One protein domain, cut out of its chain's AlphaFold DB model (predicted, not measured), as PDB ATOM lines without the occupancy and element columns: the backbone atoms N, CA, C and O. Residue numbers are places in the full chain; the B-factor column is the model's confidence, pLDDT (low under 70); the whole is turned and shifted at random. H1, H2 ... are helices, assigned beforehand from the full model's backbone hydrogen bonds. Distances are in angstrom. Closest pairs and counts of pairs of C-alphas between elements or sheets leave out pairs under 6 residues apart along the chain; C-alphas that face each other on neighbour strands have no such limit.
ATOM      1  N   PHE A  66      21.113  45.830 -14.734       83.00
ATOM      2  CA  PHE A  66      21.226  44.748 -15.715       83.00
ATOM      3  C   PHE A  66      19.998  44.609 -16.624       83.00
ATOM      4  O   PHE A  66      20.077  43.957 -17.661       83.00
ATOM      5  N   ILE A  67      18.870  45.220 -16.254       83.56
ATOM      6  CA  ILE A  67      17.579  45.038 -16.937       83.56
ATOM      7  C   ILE A  67      17.237  46.272 -17.777       83.56
ATOM      8  O   ILE A  67      16.822  46.169 -18.933       83.56
ATOM      9  N   ILE A  68      17.429  47.457 -17.196       87.88
ATOM     10  CA  ILE A  68      16.982  48.724 -17.779       87.88
ATOM     11  C   ILE A  68      17.706  49.063 -19.099       87.88
ATOM     12  O   ILE A  68      17.015  49.446 -20.042       87.88
ATOM     13  N   PRO A  69      19.040  48.900 -19.256       86.75
ATOM     14  CA  PRO A  69      19.723  49.265 -20.503       86.75
ATOM     15  C   PRO A  69      19.244  48.458 -21.711       86.75
ATOM     16  O   PRO A  69      19.001  49.025 -22.775       86.75
ATOM     17  N   THR A  70      19.048  47.148 -21.535       88.69
ATOM     18  CA  THR A  70      18.505  46.267 -22.577       88.69
ATOM     19  C   THR A  70      17.071  46.653 -22.922       88.69
ATOM     20  O   THR A  70      16.716  46.704 -24.099       88.69
ATOM     21  N   SER A  71      16.265  47.002 -21.913       89.19
ATOM     22  CA  SER A  71      14.898  47.481 -22.122       89.19
ATOM     23  C   SER A  71      14.870  48.788 -22.917       89.19
ATOM     24  O   SER A  71      14.124  48.880 -23.889       89.19
ATOM     25  N   ILE A  72      15.688  49.780 -22.557       91.38
ATOM     26  CA  ILE A  72      15.746  51.061 -23.275       91.38
ATOM     27  C   ILE A  72      16.184  50.814 -24.718       91.38
ATOM     28  O   ILE A  72      15.492  51.245 -25.630       91.38
ATOM     29  N   LEU A  73      17.263  50.058 -24.941       92.25
ATOM     30  CA  LEU A  73      17.755  49.776 -26.290       92.25
ATOM     31  C   LEU A  73      16.702  49.072 -27.162       92.25
ATOM     32  O   LEU A  73      16.578  49.399 -28.340       92.25
ATOM     33  N   SER A  74      15.917  48.157 -26.584       91.25
ATOM     34  CA  SER A  74      14.830  47.480 -27.303       91.25
ATOM     35  C   SER A  74      13.696  48.426 -27.718       91.25
ATOM     36  O   SER A  74      13.082  48.216 -28.760       91.25
ATOM     37  N   ILE A  75      13.450  49.487 -26.942       91.44
ATOM     38  CA  ILE A  75      12.406  50.483 -27.216       91.44
ATOM     39  C   ILE A  75      12.905  51.529 -28.218       91.44
ATOM     40  O   ILE A  75      12.163  51.922 -29.117       91.44
ATOM     41  N   THR A  76      14.150  51.996 -28.087       92.12
ATOM     42  CA  THR A  76      14.681  53.063 -28.948       92.12
ATOM     43  C   THR A  76      15.274  52.566 -30.262       92.12
ATOM     44  O   THR A  76      15.458  53.370 -31.174       92.12
ATOM     45  N   GLY A  77      15.621  51.279 -30.375       89.12
ATOM     46  CA  GLY A  77      16.135  50.645 -31.599       89.12
ATOM     47  C   GLY A  77      17.519  51.120 -32.070       89.12
ATOM     48  O   GLY A  77      18.104  50.513 -32.962       89.12
ATOM     49  N   SER A  78      18.068  52.182 -31.473       92.12
ATOM     50  CA  SER A  78      19.380  52.752 -31.784       92.12
ATOM     51  C   SER A  78      20.156  53.089 -30.504       92.12
ATOM     52  O   SER A  78      19.602  53.736 -29.607       92.12
ATOM     53  N   PRO A  79      21.455  52.735 -30.426       91.38
ATOM     54  CA  PRO A  79      22.287  52.997 -29.250       91.38
ATOM     55  C   PRO A  79      22.534  54.495 -28.997       91.38
ATOM     56  O   PRO A  79      22.730  54.912 -27.854       91.38
ATOM     57  N   GLY A  80      22.485  55.331 -30.042       93.62
ATOM     58  CA  GLY A  80      22.622  56.783 -29.891       93.62
ATOM     59  C   GLY A  80      21.440  57.392 -29.135       93.62
ATOM     60  O   GLY A  80      21.621  58.180 -28.208       93.62
ATOM     61  N   MET A  81      20.223  56.954 -29.462       92.25
ATOM     62  CA  MET A  81      19.015  57.426 -28.784       92.25
ATOM     63  C   MET A  81      18.917  56.911 -27.340       92.25
ATOM     64  O   MET A  81      18.434  57.636 -26.469       92.25
ATOM     65  N   SER A  82      19.422  55.706 -27.039       92.88
ATOM     66  CA  SER A  82      19.453  55.212 -25.654       92.88
ATOM     67  C   SER A  82      20.374  56.033 -24.746       92.88
ATOM     68  O   SER A  82      20.022  56.267 -23.593       92.88
ATOM     69  N   MET A  83      21.511  56.528 -25.255       91.62
ATOM     70  CA  MET A  83      22.424  57.393 -24.485       91.62
ATOM     71  C   MET A  83      21.803  58.758 -24.159       91.62
ATOM     72  O   MET A  83      21.976  59.281 -23.053       91.62
ATOM     73  N   ILE A  84      21.030  59.314 -25.098       94.62
ATOM     74  CA  ILE A  84      20.285  60.562 -24.885       94.62
ATOM     75  C   ILE A  84      19.227  60.361 -23.795       94.62
ATOM     76  O   ILE A  84      19.175  61.149 -22.853       94.62
ATOM     77  N   MET A  85      18.437  59.283 -23.867       92.56
ATOM     78  CA  MET A  85      17.416  58.973 -22.853       92.56
ATOM     79  C   MET A  85      18.014  58.812 -21.455       92.56
ATOM     80  O   MET A  85      17.474  59.338 -20.480       92.56
ATOM     81  N   TRP A  86      19.163  58.143 -21.361       90.88
ATOM     82  CA  TRP A  86      19.884  57.989 -20.102       90.88
ATOM     83  C   TRP A  86      20.285  59.342 -19.511       90.88
ATOM     84  O   TRP A  86      19.970  59.643 -18.360       90.88
ATOM     85  N   THR A  87      20.908  60.193 -20.326       93.88
ATOM     86  CA  THR A  87      21.374  61.516 -19.893       93.88
ATOM     87  C   THR A  87      20.207  62.422 -19.489       93.88
ATOM     88  O   THR A  87      20.266  63.072 -18.447       93.88
ATOM     89  N   LEU A  88      19.116  62.420 -20.262       95.38
ATOM     90  CA  LEU A  88      17.909  63.190 -19.950       95.38
ATOM     91  C   LEU A  88      17.292  62.764 -18.615       95.38
ATOM     92  O   LEU A  88      16.970  63.622 -17.792       95.38
ATOM     93  N   SER A  89      17.178  61.456 -18.367       91.81
ATOM     94  CA  SER A  89      16.659  60.948 -17.093       91.81
ATOM     95  C   SER A  89      17.533  61.367 -15.905       91.81
ATOM     96  O   SER A  89      17.006  61.791 -14.877       91.81
ATOM     97  N   GLY A  90      18.861  61.358 -16.072       92.69
ATOM     98  CA  GLY A  90      19.806  61.825 -15.058       92.69
ATOM     99  C   GLY A  90      19.637  63.310 -14.727       92.69
ATOM    100  O   GLY A  90      19.600  63.674 -13.554       92.69
ATOM    101  N   ILE A  91      19.463  64.167 -15.737       97.00
ATOM    102  CA  ILE A  91      19.248  65.611 -15.533       97.00
ATOM    103  C   ILE A  91      17.941  65.866 -14.771       97.00
ATOM    104  O   ILE A  91      17.926  66.638 -13.809       97.00
ATOM    105  N   ILE A  92      16.856  65.186 -15.156       96.31
ATOM    106  CA  ILE A  92      15.562  65.286 -14.464       96.31
ATOM    107  C   ILE A  92      15.705  64.831 -13.003       96.31
ATOM    108  O   ILE A  92      15.204  65.492 -12.091       96.31
ATOM    109  N   GLN A  93      16.441  63.742 -12.764       93.81
ATOM    110  CA  GLN A  93      16.666  63.201 -11.426       93.81
ATOM    111  C   GLN A  93      17.487  64.143 -10.533       93.81
ATOM    112  O   GLN A  93      17.203  64.240  -9.338       93.81
ATOM    113  N   ILE A  94      18.468  64.861 -11.092       95.62
ATOM    114  CA  ILE A  94      19.236  65.886 -10.369       95.62
ATOM    115  C   ILE A  94      18.318  67.035  -9.936       95.62
ATOM    116  O   ILE A  94      18.375  67.460  -8.782       95.62
ATOM    117  N   GLY A  95      17.434  67.501 -10.824       96.25
ATOM    118  CA  GLY A  95      16.441  68.523 -10.483       96.25
ATOM    119  C   GLY A  95      15.521  68.083  -9.338       96.25
ATOM    120  O   GLY A  95      15.322  68.826  -8.377       96.25
ATOM    121  N   LEU A  96      15.031  66.840  -9.393       93.19
ATOM    122  CA  LEU A  96      14.235  66.252  -8.313       93.19
ATOM    123  C   LEU A  96      15.030  66.161  -7.000       93.19
ATOM    124  O   LEU A  96      14.499  66.481  -5.938       93.19
ATOM    125  N   ALA A  97      16.305  65.768  -7.061       91.75
ATOM    126  CA  ALA A  97      17.160  65.657  -5.885       91.75
ATOM    127  C   ALA A  97      17.360  67.009  -5.185       91.75
ATOM    128  O   ALA A  97      17.245  67.069  -3.964       91.75
ATOM    129  N   PHE A  98      17.592  68.094  -5.933       93.19
ATOM    130  CA  PHE A  98      17.723  69.432  -5.346       93.19
ATOM    131  C   PHE A  98      16.460  69.865  -4.600       93.19
ATOM    132  O   PHE A  98      16.549  70.288  -3.450       93.19
ATOM    133  N   SER A  99      15.286  69.676  -5.207       92.88
ATOM    134  CA  SER A  99      14.012  70.008  -4.560       92.88
ATOM    135  C   SER A  99      13.781  69.193  -3.281       92.88
ATOM    136  O   SER A  99      13.378  69.738  -2.253       92.88
ATOM    137  N   VAL A 100      14.099  67.894  -3.298       89.00
ATOM    138  CA  VAL A 100      13.972  67.035  -2.109       89.00
ATOM    139  C   VAL A 100      14.958  67.442  -1.011       89.00
ATOM    140  O   VAL A 100      14.603  67.391   0.168       89.00
ATOM    141  N   VAL A 101      16.171  67.877  -1.363       91.50
ATOM    142  CA  VAL A 101      17.162  68.371  -0.394       91.50
ATOM    143  C   VAL A 101      16.667  69.635   0.307       91.50
ATOM    144  O   VAL A 101      16.790  69.720   1.525       91.50
ATOM    145  N   GLU A 102      16.063  70.583  -0.409       91.75
ATOM    146  CA  GLU A 102      15.494  71.790   0.210       91.75
ATOM    147  C   GLU A 102      14.437  71.439   1.266       91.75
ATOM    148  O   GLU A 102      14.479  71.952   2.385       91.75
ATOM    149  N   VAL A 103      13.545  70.495   0.950       89.50
ATOM    150  CA  VAL A 103      12.535  70.001   1.899       89.50
ATOM    151  C   VAL A 103      13.190  69.262   3.071       89.50
ATOM    152  O   VAL A 103      12.812  69.474   4.224       89.50
ATOM    153  N   ALA A 104      14.202  68.432   2.813       87.19
ATOM    154  CA  ALA A 104      14.917  67.693   3.854       87.19
ATOM    155  C   ALA A 104      15.662  68.618   4.833       87.19
ATOM    156  O   ALA A 104      15.758  68.306   6.020       87.19
ATOM    157  N   LEU A 105      16.159  69.764   4.357       87.94
ATOM    158  CA  LEU A 105      16.794  70.779   5.198       87.94
ATOM    159  C   LEU A 105      15.778  71.563   6.039       87.94
ATOM    160  O   LEU A 105      16.102  71.942   7.163       87.94
ATOM    161  N   MET A 106      14.557  71.778   5.534       88.00
ATOM    162  CA  MET A 106      13.485  72.417   6.309       88.00
ATOM    163  C   MET A 106      12.970  71.521   7.445       88.00
ATOM    164  O   MET A 106      12.656  72.018   8.524       88.00
ATOM    165  N   PHE A 107      12.906  70.202   7.239       84.44
ATOM    166  CA  PHE A 107      12.333  69.255   8.202       84.44
ATOM    167  C   PHE A 107      13.383  68.269   8.740       84.44
ATOM    168  O   PHE A 107      13.409  67.098   8.375       84.44
TER     169      PHE A 107
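What this domain is: This is residues 66 to 107 of the 178 residues of an uncharacterized protein of Arion vulgaris (UniProt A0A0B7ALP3). One long helix, H2, makes nearly the whole length of a rod, and a short helix, H1, folds back over its first turn like a small hook. The far part of the rod sticks out alone: residues 87 to 107, of which 87 to 106 belong to H2, stand free. The printed part has 42 residues with two named helices, H1 then H2, and no named strand; the class is all helix. The whole is extended, with a radius of gyration of the C-alphas of 14.5 A and spans of 44 by 18 by 11 A.

Where its parts are: H2 is residues 79 to 106, 41.5 A from C-alpha 79 at (22.287, 52.997, -29.250) to C-alpha 106 at (13.485, 72.417, 6.309). H1 is residues 68 to 76, 12.2 A long, and begins at C-alpha 68 at (16.982, 48.724, -17.779).

How they stand to each other: H2 touches H1 with residues 79 to 82 alone; the closest C-alphas, of Leu 73 and Ser 82, are 5.7 A apart. They run opposite ways at a steep tilt of 54 degrees. In H1 and H2 every O i to N i+4 pair is within hydrogen-bond range.

The domain as a whole: The C-alphas farthest apart, of Gly 77 and Phe 107, are 44.1 A apart. The printed part has no cut, and the link from H1 to H2 is tight. The mean pLDDT of the printed part is 91.2, and no printed residue is under 70.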